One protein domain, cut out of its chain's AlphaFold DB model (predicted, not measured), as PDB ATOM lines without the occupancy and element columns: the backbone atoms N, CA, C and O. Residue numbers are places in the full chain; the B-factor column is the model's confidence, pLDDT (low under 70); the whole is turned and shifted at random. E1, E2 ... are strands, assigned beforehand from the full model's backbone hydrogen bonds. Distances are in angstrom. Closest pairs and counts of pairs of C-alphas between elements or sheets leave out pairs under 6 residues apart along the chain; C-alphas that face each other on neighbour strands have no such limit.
ATOM      1  N   VAL A  40     -21.376 -45.283  -5.277       87.38
ATOM      2  CA  VAL A  40     -20.880 -43.930  -4.995       87.38
ATOM      3  C   VAL A  40     -21.048 -43.661  -3.517       87.38
ATOM      4  O   VAL A  40     -22.169 -43.669  -3.013       87.38
ATOM      5  N   ASP A  41     -19.946 -43.358  -2.856       84.12
ATOM      6  CA  ASP A  41     -19.912 -42.852  -1.500       84.12
ATOM      7  C   ASP A  41     -19.656 -41.344  -1.564       84.12
ATOM      8  O   ASP A  41     -18.527 -40.890  -1.729       84.12
ATOM      9  N   LEU A  42     -20.735 -40.559  -1.473       81.00
ATOM     10  CA  LEU A  42     -20.681 -39.092  -1.526       81.00
ATOM     11  C   LEU A  42     -20.064 -38.468  -0.266       81.00
ATOM     12  O   LEU A  42     -19.591 -37.341  -0.322       81.00
ATOM     13  N   ASP A  43     -20.053 -39.204   0.847       79.50
ATOM     14  CA  ASP A  43     -19.480 -38.753   2.121       79.50
ATOM     15  C   ASP A  43     -17.949 -38.622   2.027       79.50
ATOM     16  O   ASP A  43     -17.359 -37.648   2.483       79.50
ATOM     17  N   VAL A  44     -17.318 -39.570   1.326       77.06
ATOM     18  CA  VAL A  44     -15.862 -39.627   1.098       77.06
ATOM     19  C   VAL A  44     -15.459 -39.306  -0.344       77.06
ATOM     20  O   VAL A  44     -14.281 -39.373  -0.678       77.06
ATOM     21  N   TRP A  45     -16.423 -38.967  -1.205       81.00
ATOM     22  CA  TRP A  45     -16.224 -38.748  -2.643       81.00
ATOM     23  C   TRP A  45     -15.458 -39.891  -3.315       81.00
ATOM     24  O   TRP A  45     -14.502 -39.683  -4.063       81.00
ATOM     25  N   VAL A  46     -15.889 -41.119  -3.034       85.25
ATOM     26  CA  VAL A  46     -15.320 -42.331  -3.620       85.25
ATOM     27  C   VAL A  46     -16.349 -42.978  -4.533       85.25
ATOM     28  O   VAL A  46     -17.519 -43.114  -4.184       85.25
ATOM     29  N   VAL A  47     -15.921 -43.390  -5.720       89.19
ATOM     30  CA  VAL A  47     -16.754 -44.128  -6.666       89.19
ATOM     31  C   VAL A  47     -16.105 -45.467  -6.962       89.19
ATOM     32  O   VAL A  47     -14.980 -45.532  -7.452       89.19
ATOM     33  N   GLU A  48     -16.824 -46.544  -6.683       90.62
ATOM     34  CA  GLU A  48     -16.399 -47.898  -7.008       90.62
ATOM     35  C   GLU A  48     -16.856 -48.266  -8.418       90.62
ATOM     36  O   GLU A  48     -18.017 -48.085  -8.801       90.62
ATOM     37  N   TYR A  49     -15.933 -48.833  -9.179       90.44
ATOM     38  CA  TYR A  49     -16.097 -49.258 -10.555       90.44
ATOM     39  C   TYR A  49     -15.661 -50.714 -10.719       90.44
ATOM     40  O   TYR A  49     -14.765 -51.213 -10.035       90.44
ATOM     41  N   PHE A  50     -16.277 -51.396 -11.673       88.88
ATOM     42  CA  PHE A  50     -15.965 -52.766 -12.030       88.88
ATOM     43  C   PHE A  50     -15.801 -52.895 -13.533       88.88
ATOM     44  O   PHE A  50     -16.638 -52.446 -14.315       88.88
ATOM     45  N   ASN A  51     -14.703 -53.518 -13.935       87.00
ATOM     46  CA  ASN A  51     -14.465 -53.872 -15.313       87.00
ATOM     47  C   ASN A  51     -15.055 -55.264 -15.568       87.00
ATOM     48  O   ASN A  51     -14.484 -56.265 -15.146       87.00
ATOM     49  N   GLU A  52     -16.182 -55.341 -16.275       84.44
ATOM     50  CA  GLU A  52     -16.819 -56.623 -16.621       84.44
ATOM     51  C   GLU A  52     -16.017 -57.428 -17.658       84.44
ATOM     52  O   GLU A  52     -16.196 -58.638 -17.762       84.44
ATOM     53  N   ILE A  53     -15.117 -56.778 -18.404       82.38
ATOM     54  CA  ILE A  53     -14.286 -57.418 -19.432       82.38
ATOM     55  C   ILE A  53     -13.103 -58.138 -18.784       82.38
ATOM     56  O   ILE A  53     -12.791 -59.272 -19.141       82.38
ATOM     57  N   THR A  54     -12.430 -57.487 -17.831       79.25
ATOM     58  CA  THR A  54     -11.227 -58.036 -17.186       79.25
ATOM     59  C   THR A  54     -11.491 -58.658 -15.813       79.25
ATOM     60  O   THR A  54     -10.665 -59.425 -15.319       79.25
ATOM     61  N   GLY A  55     -12.637 -58.363 -15.193       82.62
ATOM     62  CA  GLY A  55     -12.955 -58.744 -13.813       82.62
ATOM     63  C   GLY A  55     -12.234 -57.897 -12.755       82.62
ATOM     64  O   GLY A  55     -12.152 -58.296 -11.594       82.62
ATOM     65  N   ASP A  56     -11.674 -56.749 -13.144       85.00
ATOM     66  CA  ASP A  56     -10.918 -55.877 -12.244       85.00
ATOM     67  C   ASP A  56     -11.813 -54.867 -11.520       85.00
ATOM     68  O   ASP A  56     -12.689 -54.240 -12.121       85.00
ATOM     69  N   LYS A  57     -11.527 -54.631 -10.239       88.25
ATOM     70  CA  LYS A  57     -12.130 -53.545  -9.465       88.25
ATOM     71  C   LYS A  57     -11.272 -52.291  -9.524       88.25
ATOM     72  O   LYS A  57     -10.047 -52.336  -9.390       88.25
ATOM     73  N   TRP A  58     -11.946 -51.163  -9.670       89.06
ATOM     74  CA  TRP A  58     -11.356 -49.839  -9.763       89.06
ATOM     75  C   TRP A  58     -12.072 -48.898  -8.804       89.06
ATOM     76  O   TRP A  58     -13.265 -49.032  -8.563       89.06
ATOM     77  N   VAL A  59     -11.344 -47.946  -8.245       90.06
ATOM     78  CA  VAL A  59     -11.877 -46.986  -7.283       90.06
ATOM     79  C   VAL A  59     -11.413 -45.604  -7.689       90.06
ATOM     80  O   VAL A  59     -10.218 -45.386  -7.863       90.06
ATOM     81  N   MET A  60     -12.352 -44.684  -7.867       88.12
ATOM     82  CA  MET A  60     -12.064 -43.282  -8.125       88.12
ATOM     83  C   MET A  60     -12.227 -42.491  -6.839       88.12
ATOM     84  O   MET A  60     -13.314 -42.483  -6.271       88.12
ATOM     85  N   ASP A  61     -11.166 -41.826  -6.410       86.00
ATOM     86  CA  ASP A  61     -11.185 -40.881  -5.302       86.00
ATOM     87  C   ASP A  61     -10.934 -39.450  -5.792       86.00
ATOM     88  O   ASP A  61     -10.249 -39.220  -6.794       86.00
ATOM     89  N   TYR A  62     -11.532 -38.492  -5.083       79.25
ATOM     90  CA  TYR A  62     -11.368 -37.060  -5.318       79.25
ATOM     91  C   TYR A  62     -10.724 -36.431  -4.073       79.25
ATOM     92  O   TYR A  62     -11.427 -36.036  -3.148       79.25
ATOM     93  N   PRO A  63      -9.383 -36.350  -4.000       65.44
ATOM     94  CA  PRO A  63      -8.689 -35.890  -2.796       65.44
ATOM     95  C   PRO A  63      -8.876 -34.392  -2.489       65.44
ATOM     96  O   PRO A  63      -8.660 -33.984  -1.354       65.44
ATOM     97  N   GLU A  64      -9.296 -33.570  -3.459       63.09
ATOM     98  CA  GLU A  64      -9.594 -32.141  -3.252       63.09
ATOM     99  C   GLU A  64     -11.078 -31.825  -3.521       63.09
ATOM    100  O   GLU A  64     -11.409 -30.952  -4.327       63.09
ATOM    101  N   SER A  65     -11.999 -32.530  -2.858       57.53
ATOM    102  CA  SER A  65     -13.446 -32.246  -2.949       57.53
ATOM    103  C   SER A  65     -13.841 -30.850  -2.448       57.53
ATOM    104  O   SER A  65     -14.929 -30.367  -2.751       57.53
ATOM    105  N   GLU A  66     -12.961 -30.178  -1.701       57.72
ATOM    106  CA  GLU A  66     -13.207 -28.859  -1.102       57.72
ATOM    107  C   GLU A  66     -13.000 -27.678  -2.071       57.72
ATOM    108  O   GLU A  66     -13.430 -26.558  -1.785       57.72
ATOM    109  N   ARG A  67     -12.378 -27.886  -3.244       55.56
ATOM    110  CA  ARG A  67     -12.268 -26.837  -4.274       55.56
ATOM    111  C   ARG A  67     -13.494 -26.851  -5.179       55.56
ATOM    112  O   ARG A  67     -13.811 -27.867  -5.792       55.56
ATOM    113  N   GLN A  68     -14.139 -25.689  -5.329       49.69
ATOM    114  CA  GLN A  68     -15.168 -25.452  -6.348       49.69
ATOM    115  C   GLN A  68     -14.578 -25.749  -7.736       49.69
ATOM    116  O   GLN A  68     -13.815 -24.954  -8.280       49.69
ATOM    117  N   GLY A  69     -14.873 -26.935  -8.264       56.31
ATOM    118  CA  GLY A  69     -14.269 -27.464  -9.488       56.31
ATOM    119  C   GLY A  69     -13.917 -28.948  -9.415       56.31
ATOM    120  O   GLY A  69     -13.773 -29.557 -10.468       56.31
ATOM    121  N   GLY A  70     -13.853 -29.526  -8.209       57.19
ATOM    122  CA  GLY A  70     -13.471 -30.919  -7.991       57.19
ATOM    123  C   GLY A  70     -11.983 -31.121  -8.267       57.19
ATOM    124  O   GLY A  70     -11.491 -30.836  -9.357       57.19
ATOM    125  N   GLY A  71     -11.238 -31.592  -7.269       64.25
ATOM    126  CA  GLY A  71      -9.861 -32.043  -7.470       64.25
ATOM    127  C   GLY A  71      -9.718 -32.997  -8.652       64.25
ATOM    128  O   GLY A  71     -10.687 -33.622  -9.089       64.25
ATOM    129  N   ASN A  72      -8.492 -33.150  -9.150       71.12
ATOM    130  CA  ASN A  72      -8.235 -34.103 -10.224       71.12
ATOM    131  C   ASN A  72      -8.670 -35.514  -9.785       71.12
ATOM    132  O   ASN A  72      -8.128 -36.018  -8.797       71.12
ATOM    133  N   PRO A  73      -9.610 -36.165 -10.500       81.06
ATOM    134  CA  PRO A  73     -10.025 -37.522 -10.178       81.06
ATOM    135  C   PRO A  73      -8.831 -38.457 -10.269       81.06
ATOM    136  O   PRO A  73      -8.078 -38.432 -11.250       81.06
ATOM    137  N   ARG A  74      -8.684 -39.310  -9.262       85.56
ATOM    138  CA  ARG A  74      -7.673 -40.357  -9.234       85.56
ATOM    139  C   ARG A  74      -8.364 -41.702  -9.257       85.56
ATOM    140  O   ARG A  74      -9.078 -42.051  -8.330       85.56
ATOM    141  N   LEU A  75      -8.155 -42.458 -10.326       87.69
ATOM    142  CA  LEU A  75      -8.701 -43.796 -10.493       87.69
ATOM    143  C   LEU A  75      -7.606 -44.823 -10.205       87.69
ATOM    144  O   LEU A  75      -6.623 -44.916 -10.933       87.69
ATOM    145  N   ARG A  76      -7.778 -45.602  -9.141       86.94
ATOM    146  CA  ARG A  76      -6.845 -46.638  -8.693       86.94
ATOM    147  C   ARG A  76      -7.417 -48.023  -8.939       86.94
ATOM    148  O   ARG A  76      -8.575 -48.296  -8.625       86.94
ATOM    149  N   LYS A  77      -6.585 -48.920  -9.461       86.12
ATOM    150  CA  LYS A  77      -6.915 -50.341  -9.573       86.12
ATOM    151  C   LYS A  77      -6.777 -51.008  -8.202       86.12
ATOM    152  O   LYS A  77      -5.705 -50.948  -7.610       86.12
ATOM    153  N   MET A  78      -7.839 -51.644  -7.707       81.56
ATOM    154  CA  MET A  78      -7.832 -52.361  -6.420       81.56
ATOM    155  C   MET A  78      -7.389 -53.823  -6.550       81.56
ATOM    156  O   MET A  78      -6.974 -54.426  -5.567       81.56
ATOM    157  N   GLY A  79      -7.465 -54.391  -7.753       70.50
ATOM    158  CA  GLY A  79      -7.113 -55.783  -8.029       70.50
ATOM    159  C   GLY A  79      -8.268 -56.557  -8.657       70.50
ATOM    160  O   GLY A  79      -9.364 -56.023  -8.866       70.50
ATOM    161  N   ARG A  80      -8.004 -57.819  -8.993       64.00
ATOM    162  CA  ARG A  80      -9.004 -58.740  -9.534       64.00
ATOM    163  C   ARG A  80      -9.817 -59.326  -8.381       64.00
ATOM    164  O   ARG A  80      -9.230 -59.770  -7.395       64.00
ATOM    165  N   ALA A  81     -11.142 -59.266  -8.493       55.78
ATOM    166  CA  ALA A  81     -12.049 -59.889  -7.529       55.78
ATOM    167  C   ALA A  81     -12.178 -61.397  -7.766       55.78
ATOM    168  O   ALA A  81     -12.024 -61.824  -8.934       55.78
TER     169      ALA A  81
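AT A GLANCE: This is residues 40 to 81 of the 81 residues of an uncharacterized protein of Methylococcaceae bacterium FWC3 (UniProt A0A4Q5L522). The domain is a single narrow sheet of three strands folded back and forth, E1, E2 and E3 side by side, with E2 in the middle. A long loop, residues 62 to 73, sticks out past the end of E2 and start of E3 and adds to the length, while the first printed residues fold back beside E1. The printed part has 42 residues with no named helix and three named strands, E1, E2 and E3 along the chain; the order across the sheet is the same, antiparallel throughout. The class is all strand, though under half of the printed residues, 18 of the 42, are in named strands. The whole is loose, with a radius of gyration of the C-alphas of 11.6 A, and its C-alphas span 34 by 17 by 13 A, only just a rod.

IN THESE COORDINATES: The inner strand, E2, is residues 56 to 61 and measures 16.5 A from first to last C-alpha. E1 is residues 46 to 50, 13.4 A long, and begins at C-alpha 46, at (-15.320, -42.331, -3.620). E3, residues 74 to 80, is the longest strand by residues; it measures 18.4 A and ends at C-alpha 80, at (-9.004, -58.740, -9.534). The stretch between E2 and E3 includes C-alpha 68 at (-15.168, -25.452, -6.348).

HOW THE PARTS SIT: The sheet is a meander, each strand the antiparallel neighbour of the one before, with E2 as the inner strand and E1 and E3 as edge strands. E1 and E2 form a hairpin with a tight link of 5 residues, at 162 degrees between their N-to-C directions. C-alphas 48 and 59 face each other at 4.6 A, and N 49 and O 58 are within hydrogen-bond range at 2.7 A, as are N 47 and O 60 at 2.8 A. E2 and E3 form the other hairpin, at 155 degrees. C-alphas 60 and 75 face each other at 4.1 A, and N 59 and O 76 are within hydrogen-bond range at 2.8 A, as are N 57 and O 79 at 2.9 A. Residues 40 to 41 make a short antiparallel pairing with residues 46 to 47 of E1.

THE WHOLE: The two C-alphas farthest apart are those of Gln 68 and Ala 81, at 34.6 A. The printed part has no cut and ends at residue 81, the chain's last residue. The link from E2 to E3 is long, with 12 residues, and its C-alphas lie 7 to 19 A from the mean of the C-alphas. The sheet's C-alphas lie up to 3.3 A off their best plane. The mean pLDDT of the printed part is 77.5, and it is under 70 at residues 63 to 71 and 80 to 81.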